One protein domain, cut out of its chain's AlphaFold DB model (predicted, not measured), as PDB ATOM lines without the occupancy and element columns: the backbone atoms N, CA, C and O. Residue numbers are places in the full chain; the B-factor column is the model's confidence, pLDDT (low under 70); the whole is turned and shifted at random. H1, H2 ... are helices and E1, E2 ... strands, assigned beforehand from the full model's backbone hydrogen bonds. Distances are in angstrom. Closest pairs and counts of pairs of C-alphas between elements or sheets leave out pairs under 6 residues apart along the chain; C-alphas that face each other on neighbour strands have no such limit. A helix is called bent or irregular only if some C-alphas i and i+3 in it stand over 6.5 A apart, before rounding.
ATOM      1  N   GLY A  19       2.285 -42.924  36.123       91.62
ATOM      2  CA  GLY A  19       1.840 -41.536  36.131       91.62
ATOM      3  C   GLY A  19       2.660 -40.720  37.128       91.62
ATOM      4  O   GLY A  19       2.822 -41.119  38.277       91.62
ATOM      5  N   LEU A  20       3.129 -39.540  36.737       94.38
ATOM      6  CA  LEU A  20       3.872 -38.657  37.633       94.38
ATOM      7  C   LEU A  20       3.503 -37.188  37.449       94.38
ATOM      8  O   LEU A  20       3.011 -36.777  36.401       94.38
ATOM      9  N   THR A  21       3.775 -36.389  38.474       95.38
ATOM     10  CA  THR A  21       3.723 -34.923  38.409       95.38
ATOM     11  C   THR A  21       5.122 -34.336  38.536       95.38
ATOM     12  O   THR A  21       5.943 -34.851  39.298       95.38
ATOM     13  N   VAL A  22       5.378 -33.264  37.789       95.50
ATOM     14  CA  VAL A  22       6.612 -32.466  37.830       95.50
ATOM     15  C   VAL A  22       6.258 -31.004  38.089       95.50
ATOM     16  O   VAL A  22       5.151 -30.579  37.750       95.50
ATOM     17  N   ASP A  23       7.173 -30.234  38.678       95.38
ATOM     18  CA  ASP A  23       6.935 -28.812  38.958       95.38
ATOM     19  C   ASP A  23       7.040 -27.961  37.679       95.38
ATOM     20  O   ASP A  23       6.322 -26.972  37.543       95.38
ATOM     21  N   ALA A  24       7.878 -28.379  36.726       95.50
ATOM     22  CA  ALA A  24       7.959 -27.790  35.396       95.50
ATOM     23  C   ALA A  24       8.434 -28.800  34.344       95.50
ATOM     24  O   ALA A  24       9.028 -29.840  34.648       95.50
ATOM     25  N   ARG A  25       8.206 -28.467  33.078       95.50
ATOM     26  CA  ARG A  25       8.798 -29.159  31.933       95.50
ATOM     27  C   ARG A  25       9.177 -28.149  30.870       95.50
ATOM     28  O   ARG A  25       8.387 -27.255  30.581       95.50
ATOM     29  N   TRP A  26      10.329 -28.341  30.244       95.75
ATOM     30  CA  TRP A  26      10.616 -27.706  28.962       95.75
ATOM     31  C   TRP A  26      10.734 -28.770  27.882       95.75
ATOM     32  O   TRP A  26      11.294 -29.840  28.108       95.75
ATOM     33  N   GLU A  27      10.148 -28.496  26.723       93.12
ATOM     34  CA  GLU A  27      10.116 -29.406  25.585       93.12
ATOM     35  C   GLU A  27      10.509 -28.656  24.314       93.12
ATOM     36  O   GLU A  27      10.076 -27.525  24.068       93.12
ATOM     37  N   ARG A  28      11.317 -29.296  23.466       90.62
ATOM     38  CA  ARG A  28      11.776 -28.682  22.223       90.62
ATOM     39  C   ARG A  28      10.573 -28.374  21.327       90.62
ATOM     40  O   ARG A  28       9.860 -29.269  20.894       90.62
ATOM     41  N   GLY A  29      10.386 -27.096  21.000       88.69
ATOM     42  CA  GLY A  29       9.282 -26.629  20.150       88.69
ATOM     43  C   GLY A  29       8.032 -26.186  20.912       88.69
ATOM     44  O   GLY A  29       7.312 -25.344  20.388       88.69
ATOM     45  N   GLU A  30       7.819 -26.660  22.143       91.50
ATOM     46  CA  GLU A  30       6.712 -26.210  23.008       91.50
ATOM     47  C   GLU A  30       7.178 -25.185  24.058       91.50
ATOM     48  O   GLU A  30       6.400 -24.329  24.470       91.50
ATOM     49  N   GLY A  31       8.458 -25.219  24.443       92.38
ATOM     50  CA  GLY A  31       9.038 -24.326  25.442       92.38
ATOM     51  C   GLY A  31       8.688 -24.736  26.871       92.38
ATOM     52  O   GLY A  31       8.469 -25.914  27.160       92.38
ATOM     53  N   TRP A  32       8.677 -23.756  27.776       93.25
ATOM     54  CA  TRP A  32       8.424 -23.957  29.202       93.25
ATOM     55  C   TRP A  32       6.939 -24.158  29.515       93.25
ATOM     56  O   TRP A  32       6.071 -23.420  29.055       93.25
ATOM     57  N   SER A  33       6.665 -25.118  30.391       92.81
ATOM     58  CA  SER A  33       5.360 -25.394  30.984       92.81
ATOM     59  C   SER A  33       5.513 -25.543  32.497       92.81
ATOM     60  O   SER A  33       6.524 -26.055  32.982       92.81
ATOM     61  N   GLY A  34       4.519 -25.055  33.244       92.38
ATOM     62  CA  GLY A  34       4.482 -25.153  34.704       92.38
ATOM     63  C   GLY A  34       4.171 -26.576  35.193       92.38
ATOM     64  O   GLY A  34       4.497 -27.554  34.509       92.38
ATOM     65  N   PRO A  35       3.495 -26.721  36.349       94.44
ATOM     66  CA  PRO A  35       3.174 -28.030  36.899       94.44
ATOM     67  C   PRO A  35       2.459 -28.922  35.880       94.44
ATOM     68  O   PRO A  35       1.396 -28.571  35.369       94.44
ATOM     69  N   THR A  36       3.062 -30.070  35.577       94.94
ATOM     70  CA  THR A  36       2.647 -30.929  34.461       94.94
ATOM     71  C   THR A  36       2.489 -32.373  34.919       94.94
ATOM     72  O   THR A  36       3.310 -32.898  35.673       94.94
ATOM     73  N   THR A  37       1.440 -33.037  34.430       96.00
ATOM     74  CA  THR A  37       1.238 -34.479  34.612       96.00
ATOM     75  C   THR A  37       1.798 -35.235  33.412       96.00
ATOM     76  O   THR A  37       1.419 -34.987  32.263       96.00
ATOM     77  N   LEU A  38       2.694 -36.177  33.681       95.25
ATOM     78  CA  LEU A  38       3.389 -36.986  32.691       95.25
ATOM     79  C   LEU A  38       3.096 -38.469  32.895       95.25
ATOM     80  O   LEU A  38       2.648 -38.903  33.954       95.25
ATOM     81  N   VAL A  39       3.398 -39.243  31.860       94.00
ATOM     82  CA  VAL A  39       3.414 -40.701  31.894       94.00
ATOM     83  C   VAL A  39       4.780 -41.176  31.441       94.00
ATOM     84  O   VAL A  39       5.215 -40.852  30.332       94.00
ATOM     85  N   ALA A  40       5.439 -41.957  32.289       92.25
ATOM     86  CA  ALA A  40       6.646 -42.685  31.947       92.25
ATOM     87  C   ALA A  40       6.277 -44.033  31.322       92.25
ATOM     88  O   ALA A  40       5.460 -44.783  31.854       92.25
ATOM     89  N   THR A  41       6.873 -44.330  30.172       90.44
ATOM     90  CA  THR A  41       6.712 -45.590  29.430       90.44
ATOM     91  C   THR A  41       8.086 -46.109  29.026       90.44
ATOM     92  O   THR A  41       9.034 -45.338  29.048       90.44
ATOM     93  N   ALA A  42       8.206 -47.342  28.525       86.69
ATOM     94  CA  ALA A  42       9.472 -47.843  27.964       86.69
ATOM     95  C   ALA A  42      10.078 -46.950  26.853       86.69
ATOM     96  O   ALA A  42      11.252 -47.081  26.524       86.69
ATOM     97  N   ARG A  43       9.287 -46.044  26.259       87.31
ATOM     98  CA  ARG A  43       9.724 -45.100  25.218       87.31
ATOM     99  C   ARG A  43      10.139 -43.726  25.757       87.31
ATOM    100  O   ARG A  43      10.479 -42.865  24.957       87.31
ATOM    101  N   GLY A  44      10.091 -43.512  27.070       90.12
ATOM    102  CA  GLY A  44      10.376 -42.231  27.716       90.12
ATOM    103  C   GLY A  44       9.133 -41.557  28.300       90.12
ATOM    104  O   GLY A  44       8.101 -42.202  28.532       90.12
ATOM    105  N   LEU A  45       9.259 -40.253  28.557       91.81
ATOM    106  CA  LEU A  45       8.209 -39.406  29.121       91.81
ATOM    107  C   LEU A  45       7.317 -38.801  28.035       91.81
ATOM    108  O   LEU A  45       7.779 -38.409  26.966       91.81
ATOM    109  N   ARG A  46       6.029 -38.656  28.343       92.12
ATOM    110  CA  ARG A  46       5.083 -37.864  27.545       92.12
ATOM    111  C   ARG A  46       4.019 -37.223  28.424       92.12
ATOM    112  O   ARG A  46       3.763 -37.697  29.527       92.12
ATOM    113  N   THR A  47       3.342 -36.202  27.909       92.56
ATOM    114  CA  THR A  47       2.181 -35.599  28.580       92.56
ATOM    115  C   THR A  47       1.066 -36.631  28.759       92.56
ATOM    116  O   THR A  47       0.783 -37.417  27.842       92.56
ATOM    117  N   ALA A  48       0.449 -36.636  29.943       92.38
ATOM    118  CA  ALA A  48      -0.682 -37.500  30.254       92.38
ATOM    119  C   ALA A  48      -1.948 -37.105  29.471       92.38
ATOM    120  O   ALA A  48      -2.155 -35.948  29.106       92.38
ATOM    121  N   ARG A  49      -2.804 -38.090  29.213       91.69
ATOM    122  CA  ARG A  49      -4.084 -38.008  28.497       91.69
ATOM    123  C   ARG A  49      -5.167 -38.721  29.311       91.69
ATOM    124  O   ARG A  49      -4.865 -39.489  30.212       91.69
ATOM    125  N   GLY A  50      -6.443 -38.516  28.980       82.94
ATOM    126  CA  GLY A  50      -7.567 -38.968  29.822       82.94
ATOM    127  C   GLY A  50      -7.663 -40.477  30.121       82.94
ATOM    128  O   GLY A  50      -8.309 -40.842  31.093       82.94
ATOM    129  N   ALA A  51      -7.034 -41.345  29.321       85.19
ATOM    130  CA  ALA A  51      -7.002 -42.797  29.551       85.19
ATOM    131  C   ALA A  51      -5.752 -43.276  30.321       85.19
ATOM    132  O   ALA A  51      -5.593 -44.476  30.539       85.19
ATOM    133  N   ASP A  52      -4.848 -42.363  30.679       89.69
ATOM    134  CA  ASP A  52      -3.587 -42.693  31.337       89.69
ATOM    135  C   ASP A  52      -3.752 -42.944  32.843       89.69
ATOM    136  O   ASP A  52      -4.714 -42.469  33.454       89.69
ATOM    137  N   PRO A  53      -2.810 -43.683  33.464       84.75
ATOM    138  CA  PRO A  53      -2.808 -43.877  34.908       84.75
ATOM    139  C   PRO A  53      -2.779 -42.538  35.654       84.75
ATOM    140  O   PRO A  53      -2.071 -41.604  35.271       84.75
ATOM    141  N   ALA A  54      -3.530 -42.465  36.754       87.75
ATOM    142  CA  ALA A  54      -3.456 -41.333  37.669       87.75
ATOM    143  C   ALA A  54      -2.029 -41.209  38.234       87.75
ATOM    144  O   ALA A  54      -1.399 -42.236  38.497       87.75
ATOM    145  N   PRO A  55      -1.517 -39.982  38.446       86.75
ATOM    146  CA  PRO A  55      -0.170 -39.803  38.953       86.75
ATOM    147  C   PRO A  55      -0.037 -40.345  40.378       86.75
ATOM    148  O   PRO A  55      -0.736 -39.896  41.289       86.75
ATOM    149  N   ASP A  56       0.870 -41.297  40.569       86.06
ATOM    150  CA  ASP A  56       1.202 -41.894  41.865       86.06
ATOM    151  C   ASP A  56       2.583 -41.459  42.378       86.06
ATOM    152  O   ASP A  56       2.926 -41.724  43.535       86.06
ATOM    153  N   LEU A  57       3.323 -40.715  41.552       89.06
ATOM    154  CA  LEU A  57       4.630 -40.153  41.854       89.06
ATOM    155  C   LEU A  57       4.659 -38.622  41.697       89.06
ATOM    156  O   LEU A  57       4.027 -38.047  40.807       89.06
ATOM    157  N   ARG A  58       5.451 -37.947  42.534       90.50
ATOM    158  CA  ARG A  58       5.848 -36.548  42.334       90.50
ATOM    159  C   ARG A  58       7.369 -36.421  42.268       90.50
ATOM    160  O   ARG A  58       8.057 -36.856  43.189       90.50
ATOM    161  N   LEU A  59       7.866 -35.774  41.213       90.75
ATOM    162  CA  LEU A  59       9.243 -35.292  41.091       90.75
ATOM    163  C   LEU A  59       9.271 -33.785  41.361       90.75
ATOM    164  O   LEU A  59       8.642 -33.011  40.640       90.75
ATOM    165  N   ARG A  60       9.995 -33.366  42.402       92.44
ATOM    166  CA  ARG A  60      10.160 -31.947  42.748       92.44
ATOM    167  C   ARG A  60      11.262 -31.295  41.915       92.44
ATOM    168  O   ARG A  60      12.418 -31.228  42.335       92.44
ATOM    169  N   GLY A  61      10.897 -30.844  40.725       94.88
ATOM    170  CA  GLY A  61      11.804 -30.145  39.832       94.88
ATOM    171  C   GLY A  61      11.306 -30.089  38.401       94.88
ATOM    172  O   GLY A  61      10.108 -30.202  38.125       94.88
ATOM    173  N   THR A  62      12.258 -29.922  37.493       96.44
ATOM    174  CA  THR A  62      12.007 -29.790  36.059       96.44
ATOM    175  C   THR A  62      12.443 -31.039  35.317       96.44
ATOM    176  O   THR A  62      13.488 -31.609  35.630       96.44
ATOM    177  N   VAL A  63      11.683 -31.430  34.297       96.56
ATOM    178  CA  VAL A  63      12.135 -32.424  33.314       96.56
ATOM    179  C   VAL A  63      12.301 -31.818  31.925       96.56
ATOM    180  O   VAL A  63      11.562 -30.916  31.531       96.56
ATOM    181  N   LEU A  64      13.271 -32.345  31.187       95.81
ATOM    182  CA  LEU A  64      13.643 -31.945  29.832       95.81
ATOM    183  C   LEU A  64      13.883 -33.201  28.983       95.81
ATOM    184  O   LEU A  64      14.226 -34.251  29.546       95.81
ATOM    185  N   PRO A  65      13.822 -33.112  27.642       96.12
ATOM    186  CA  PRO A  65      14.524 -34.063  26.790       96.12
ATOM    187  C   PRO A  65      15.977 -34.228  27.248       96.12
ATOM    188  O   PRO A  65      16.577 -33.305  27.806       96.12
ATOM    189  N   GLY A  66      16.543 -35.413  27.038       97.19
ATOM    190  CA  GLY A  66      17.916 -35.666  27.446       97.19
ATOM    191  C   GLY A  66      18.902 -34.720  26.747       97.19
ATOM    192  O   GLY A  66      18.759 -34.409  25.562       97.19
ATOM    193  N   PHE A 315      15.818 -39.086  29.784       95.81
ATOM    194  CA  PHE A 315      15.413 -37.692  29.946       95.81
ATOM    195  C   PHE A 315      16.226 -37.030  31.055       95.81
ATOM    196  O   PHE A 315      16.740 -37.703  31.953       95.81
ATOM    197  N   THR A 316      16.338 -35.709  31.001       97.31
ATOM    198  CA  THR A 316      17.055 -34.945  32.020       97.31
ATOM    199  C   THR A 316      16.088 -34.480  33.099       97.31
ATOM    200  O   THR A 316      14.994 -33.999  32.808       97.31
ATOM    201  N   TYR A 317      16.501 -34.624  34.353       97.19
ATOM    202  CA  TYR A 317      15.815 -34.113  35.529       97.19
ATOM    203  C   TYR A 317      16.718 -33.111  36.243       97.19
ATOM    204  O   TYR A 317      17.885 -33.395  36.510       97.19
ATOM    205  N   VAL A 318      16.171 -31.944  36.572       97.12
ATOM    206  CA  VAL A 318      16.861 -30.928  37.367       97.12
ATOM    207  C   VAL A 318      16.063 -30.683  38.648       97.12
ATOM    208  O   VAL A 318      14.921 -30.217  38.566       97.12
ATOM    209  N   PRO A 319      16.616 -31.003  39.833       95.12
ATOM    210  CA  PRO A 319      15.907 -30.843  41.095       95.12
ATOM    211  C   PRO A 319      15.788 -29.370  41.506       95.12
ATOM    212  O   PRO A 319      16.661 -28.548  41.215       95.12
ATOM    213  N   GLY A 320      14.746 -29.068  42.281       90.69
ATOM    214  CA  GLY A 320      14.539 -27.748  42.879       90.69
ATOM    215  C   GLY A 320      13.737 -26.795  41.995       90.69
ATOM    216  O   GLY A 320      12.929 -27.223  41.176       90.69
ATOM    217  N   GLU A 321      13.922 -25.493  42.205       90.25
ATOM    218  CA  GLU A 321      13.155 -24.465  41.500       90.25
ATOM    219  C   GLU A 321      13.412 -24.498  39.986       90.25
ATOM    220  O   GLU A 321      14.546 -24.696  39.525       90.25
ATOM    221  N   ALA A 322      12.330 -24.353  39.221       87.19
ATOM    222  CA  ALA A 322      12.377 -24.277  37.772       87.19
ATOM    223  C   ALA A 322      12.960 -22.933  37.331       87.19
ATOM    224  O   ALA A 322      12.697 -21.905  37.952       87.19
ATOM    225  N   LEU A 323      13.710 -22.939  36.231       88.06
ATOM    226  CA  LEU A 323      14.075 -21.692  35.573       88.06
ATOM    227  C   LEU A 323      12.894 -21.135  34.784       88.06
ATOM    228  O   LEU A 323      12.080 -21.876  34.233       88.06
ATOM    229  N   GLY A 324      12.821 -19.809  34.735       78.31
ATOM    230  CA  GLY A 324      11.917 -19.104  33.840       78.31
ATOM    231  C   GLY A 324      12.471 -19.018  32.411       78.31
ATOM    232  O   GLY A 324      13.669 -19.208  32.198       78.31
ATOM    233  N   PRO A 325      11.619 -18.677  31.428       80.06
ATOM    234  CA  PRO A 325      12.036 -18.468  30.039       80.06
ATOM    235  C   PRO A 325      13.057 -17.331  29.869       80.06
ATOM    236  O   PRO A 325      13.844 -17.369  28.929       80.06
ATOM    237  N   ASP A 326      13.058 -16.366  30.790       88.38
ATOM    238  CA  ASP A 326      13.901 -15.167  30.747       88.38
ATOM    239  C   ASP A 326      15.195 -15.307  31.571       88.38
ATOM    240  O   ASP A 326      15.857 -14.311  31.861       88.38
ATOM    241  N   ALA A 327      15.545 -16.528  31.990       93.56
ATOM    242  CA  ALA A 327      16.783 -16.790  32.722       93.56
ATOM    243  C   ALA A 327      18.015 -16.404  31.890       93.56
ATOM    244  O   ALA A 327      18.047 -16.611  30.670       93.56
ATOM    245  N   SER A 328      19.046 -15.882  32.557       95.62
ATOM    246  CA  SER A 328      20.318 -15.615  31.891       95.62
ATOM    247  C   SER A 328      21.047 -16.928  31.552       95.62
ATOM    248  O   SER A 328      20.765 -17.972  32.156       95.62
ATOM    249  N   PRO A 329      21.996 -16.915  30.598       95.06
ATOM    250  CA  PRO A 329      22.881 -18.052  30.354       95.06
ATOM    251  C   PRO A 329      23.598 -18.545  31.620       95.06
ATOM    252  O   PRO A 329      23.678 -19.750  31.845       95.06
ATOM    253  N   GLU A 330      24.057 -17.641  32.485       96.06
ATOM    254  CA  GLU A 330      24.734 -17.973  33.744       96.06
ATOM    255  C   GLU A 330      23.807 -18.721  34.710       96.06
ATOM    256  O   GLU A 330      24.199 -19.744  35.280       96.06
ATOM    257  N   ASP A 331      22.564 -18.251  34.854       96.94
ATOM    258  CA  ASP A 331      21.551 -18.915  35.675       96.94
ATOM    259  C   ASP A 331      21.218 -20.307  35.120       96.94
ATOM    260  O   ASP A 331      21.104 -21.273  35.884       96.94
ATOM    261  N   LEU A 332      21.124 -20.443  33.788       96.94
ATOM    262  CA  LEU A 332      20.933 -21.738  33.129       96.94
ATOM    263  C   LEU A 332      22.086 -22.700  33.412       96.94
ATOM    264  O   LEU A 332      21.845 -23.858  33.750       96.94
ATOM    265  N   VAL A 333      23.327 -22.235  33.303       96.81
ATOM    266  CA  VAL A 333      24.522 -23.046  33.559       96.81
ATOM    267  C   VAL A 333      24.559 -23.524  35.011       96.81
ATOM    268  O   VAL A 333      24.724 -24.721  35.263       96.81
ATOM    269  N   ALA A 334      24.339 -22.623  35.971       96.50
ATOM    270  CA  ALA A 334      24.300 -22.970  37.390       96.50
ATOM    271  C   ALA A 334      23.181 -23.979  37.706       96.50
ATOM    272  O   ALA A 334      23.348 -24.883  38.529       96.50
ATOM    273  N   TRP A 335      22.042 -23.855  37.030       97.00
ATOM    274  CA  TRP A 335      20.920 -24.772  37.167       97.00
ATOM    275  C   TRP A 335      21.202 -26.154  36.562       97.00
ATOM    276  O   TRP A 335      20.951 -27.168  37.222       97.00
ATOM    277  N   LEU A 336      21.775 -26.204  35.352       97.00
ATOM    278  CA  LEU A 336      22.154 -27.436  34.651       97.00
ATOM    279  C   LEU A 336      23.272 -28.208  35.356       97.00
ATOM    280  O   LEU A 336      23.331 -29.426  35.219       97.00
ATOM    281  N   ALA A 337      24.095 -27.564  36.186       95.31
ATOM    282  CA  ALA A 337      25.079 -28.257  37.024       95.31
ATOM    283  C   ALA A 337      24.450 -29.270  38.009       95.31
ATOM    284  O   ALA A 337      25.143 -30.124  38.558       95.31
ATOM    285  N   ARG A 338      23.132 -29.188  38.240       95.06
ATOM    286  CA  ARG A 338      22.360 -30.129  39.070       95.06
ATOM    287  C   ARG A 338      21.646 -31.204  38.248       95.06
ATOM    288  O   ARG A 338      20.923 -32.018  38.825       95.06
ATOM    289  N   ALA A 339      21.778 -31.168  36.924       96.25
ATOM    290  CA  ALA A 339      21.096 -32.078  36.025       96.25
ATOM    291  C   ALA A 339      21.552 -33.515  36.267       96.25
ATOM    292  O   ALA A 339      22.740 -33.832  36.267       96.25
ATOM    293  N   THR A 340      20.582 -34.404  36.418       95.88
ATOM    294  CA  THR A 340      20.801 -35.842  36.374       95.88
ATOM    295  C   THR A 340      20.028 -36.405  35.207       95.88
ATOM    296  O   THR A 340      19.042 -35.826  34.744       95.88
ATOM    297  N   VAL A 341      20.474 -37.547  34.709       96.50
ATOM    298  CA  VAL A 341      19.740 -38.216  33.652       96.50
ATOM    299  C   VAL A 341      19.092 -39.467  34.192       96.50
ATOM    300  O   VAL A 341      19.753 -40.302  34.805       96.50
ATOM    301  N   LEU A 342      17.812 -39.601  33.887       94.62
ATOM    302  CA  LEU A 342      16.973 -40.698  34.322       94.62
ATOM    303  C   LEU A 342      16.437 -41.467  33.119       94.62
ATOM    304  O   LEU A 342      16.371 -40.958  31.995       94.62
ATOM    305  N   VAL A 343      16.042 -42.704  33.373       92.81
ATOM    306  CA  VAL A 343      15.210 -43.527  32.505       92.81
ATOM    307  C   VAL A 343      13.901 -43.868  33.227       92.81
ATOM    308  O   VAL A 343      13.831 -43.803  34.452       92.81
ATOM    309  N   PRO A 344      12.834 -44.236  32.499       91.06
ATOM    310  CA  PRO A 344      11.555 -44.640  33.085       91.06
ATOM    311  C   PRO A 344      11.669 -45.700  34.191       91.06
ATOM    312  O   PRO A 344      10.934 -45.631  35.174       91.06
ATOM    313  N   ASP A 345      12.617 -46.632  34.069       88.50
ATOM    314  CA  ASP A 345      12.860 -47.681  35.069       88.50
ATOM    315  C   ASP A 345      13.383 -47.129  36.409       88.50
ATOM    316  O   ASP A 345      13.118 -47.705  37.463       88.50
ATOM    317  N   ASP A 346      14.031 -45.957  36.413       88.00
ATOM    318  CA  ASP A 346      14.454 -45.287  37.651       88.00
ATOM    319  C   ASP A 346      13.252 -44.801  38.483       88.00
ATOM    320  O   ASP A 346      13.383 -44.533  39.678       88.00
ATOM    321  N   LEU A 347      12.067 -44.689  37.868       85.06
ATOM    322  CA  LEU A 347      10.832 -44.240  38.516       85.06
ATOM    323  C   LEU A 347       9.996 -45.403  39.081       85.06
ATOM    324  O   LEU A 347       9.150 -45.179  39.947       85.06
ATOM    325  N   THR A 348      10.206 -46.635  38.604       71.62
ATOM    326  CA  THR A 348       9.435 -47.825  39.017       71.62
ATOM    327  C   THR A 348      10.067 -48.551  40.210       71.62
ATOM    328  O   THR A 348       9.357 -49.189  40.995       71.62
ATOM    329  N   HIS A 349      11.380 -48.416  40.417       60.03
ATOM    330  CA  HIS A 349      12.086 -48.977  41.570       60.03
ATOM    331  C   HIS A 349      12.017 -48.035  42.796       60.03
ATOM    332  O   HIS A 349      12.762 -47.065  42.920       60.03
ATOM    333  N   ARG A 350      11.098 -48.323  43.735       50.69
ATOM    334  CA  ARG A 350      10.914 -47.593  45.014       50.69
ATOM    335  C   ARG A 350      12.187 -47.636  45.906       50.69
ATOM    336  O   ARG A 350      12.907 -48.629  45.876       50.69
ATOM    337  N   PRO A 351      12.470 -46.590  46.711       42.91
ATOM    338  CA  PRO A 351      13.777 -45.917  46.760       42.91
ATOM    339  C   PRO A 351      14.818 -46.476  47.744       42.91
ATOM    340  O   PRO A 351      14.495 -46.985  48.815       42.91
ATOM    341  N   GLY A 352      16.085 -46.230  47.389       40.62
ATOM    342  CA  GLY A 352      17.264 -46.355  48.255       40.62
ATOM    343  C   GLY A 352      18.602 -45.969  47.598       40.62
ATOM    344  O   GLY A 352      19.573 -45.764  48.317       40.62
ATOM    345  N   SER A 353      18.678 -45.829  46.266       38.38
ATOM    346  CA  SER A 353      19.970 -45.725  45.556       38.38
ATOM    347  C   SER A 353      20.190 -44.496  44.655       38.38
ATOM    348  O   SER A 353      21.296 -44.358  44.147       38.38
ATOM    349  N   ALA A 354      19.222 -43.586  44.464       45.50
ATOM    350  CA  ALA A 354      19.336 -42.544  43.421       45.50
ATOM    351  C   ALA A 354      19.152 -41.075  43.863       45.50
ATOM    352  O   ALA A 354      19.038 -40.207  43.006       45.50
ATOM    353  N   GLY A 355      19.085 -40.750  45.162       47.69
ATOM    354  CA  GLY A 355      18.986 -39.345  45.618       47.69
ATOM    355  C   GLY A 355      17.758 -38.561  45.109       47.69
ATOM    356  O   GLY A 355      17.688 -37.345  45.274       47.69
ATOM    357  N   LEU A 356      16.788 -39.240  44.492       57.75
ATOM    358  CA  LEU A 356      15.573 -38.640  43.957       57.75
ATOM    359  C   LEU A 356      14.645 -38.244  45.113       57.75
ATOM    360  O   LEU A 356      14.279 -39.084  45.937       57.75
ATOM    361  N   ALA A 357      14.235 -36.974  45.161       55.44
ATOM    362  CA  ALA A 357      13.217 -36.470  46.084       55.44
ATOM    363  C   ALA A 357      11.813 -36.937  45.645       55.44
ATOM    364  O   ALA A 357      10.988 -36.143  45.194       55.44
ATOM    365  N   LEU A 358      11.582 -38.252  45.707       55.69
ATOM    366  CA  LEU A 358      10.320 -38.895  45.354       55.69
ATOM    367  C   LEU A 358       9.350 -38.774  46.530       55.69
ATOM    368  O   LEU A 358       9.602 -39.309  47.609       55.69
ATOM    369  N   GLU A 359       8.219 -38.111  46.313       57.22
ATOM    370  CA  GLU A 359       7.113 -38.092  47.270       57.22
ATOM    371  C   GLU A 359       5.886 -38.777  46.671       57.22
ATOM    372  O   GLU A 359       5.555 -38.598  45.496       57.22
ATOM    373  N   THR A 360       5.169 -39.535  47.499       54.81
ATOM    374  CA  THR A 360       3.805 -39.954  47.183       54.81
ATOM    375  C   THR A 360       2.872 -38.746  47.314       54.81
ATOM    376  O   THR A 360       2.898 -38.064  48.345       54.81
TER     377      THR A 360
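This is residues 19 to 66 and 315 to 360 of the 366 residues of the protein "Amidohydro-rel domain-containing protein" of Oerskovia enterophila (UniProt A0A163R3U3). One strongly twisted sheet rolls partway round on itself, built on the two long bent strands E1 and E5 side by side; E3 and E4 curve away from E1 on one side and E6 and E7 continue beyond E5, leaving the roll open between E4 and E6. The short helices H1 and H2 lie at opposite ends of this sheet, and a tail without a named element, residues 349 to 360, loops out and returns to pair briefly with E5. The printed part has 94 residues, in the order E1 E2 E3 E4 E5 E6 H1 E7 H2, of mixed class. The sheet is branched and its pairs are antiparallel but for E1 and E5, which are parallel. The whole is compact, with a radius of gyration of the C-alphas of 13.0 A and spans of 37 by 31 by 22 A.

E1, residues 19 to 27, begins at C-alpha 19 (1.840, -41.536, 36.131), measures 18.1 A and bends by 95 degrees at residue 23. E5, residues 57 to 65, measures 19.0 A and bends by 92 degrees at residue 60. E2 is residues 31 to 33, E3 residues 36 to 41 at 16.0 A, and E4 residues 44 to 47. E6, residues 315 to 319, measures 13.1 A, and E7 is residues 340 to 342. H1, residues 329 to 336, is 10.3 A long; H2, residues 345 to 348, ends at C-alpha 348 (9.435, -47.825, 39.017).

E1 and E5 are parallel at 29 degrees, with N 59 and O 21 at 2.9 A. On the other side of E1 are E3, beside residues 19 to 22, with N 20 and O 38 at 2.9 A, and E2, beside residues 24 to 27, with N 33 and O 25 at 2.8 A. E1 and E2 form a hairpin, as do E3 and E4, with N 39 and O 46 at 2.8 A. E6 is antiparallel to E5, with N 62 and O 318 at 2.9 A, and E7 to E6, with N 317 and O 340 at 2.8 A. The closest C-alphas of E4 and E6, Gly 44 and Phe 315, are 7.1 A apart. H1 only grazes the sheet with residues 335 to 336, and H2 with residues 345 to 348; H1 and H2 are apart. Every O i to N i+4 pair in H1 is within hydrogen-bond range; H2 is too short for such a pair.

The farthest C-alphas, those of Ala 51 and Glu 330, are 40.5 A apart. Residues 67 to 314 are not printed; C-alphas 66 and 315 are 4.1 A apart across this cut. Of the links printed whole, none is long. Mean pLDDT of the printed part is 86.8; residues 349 to 360 are under 70.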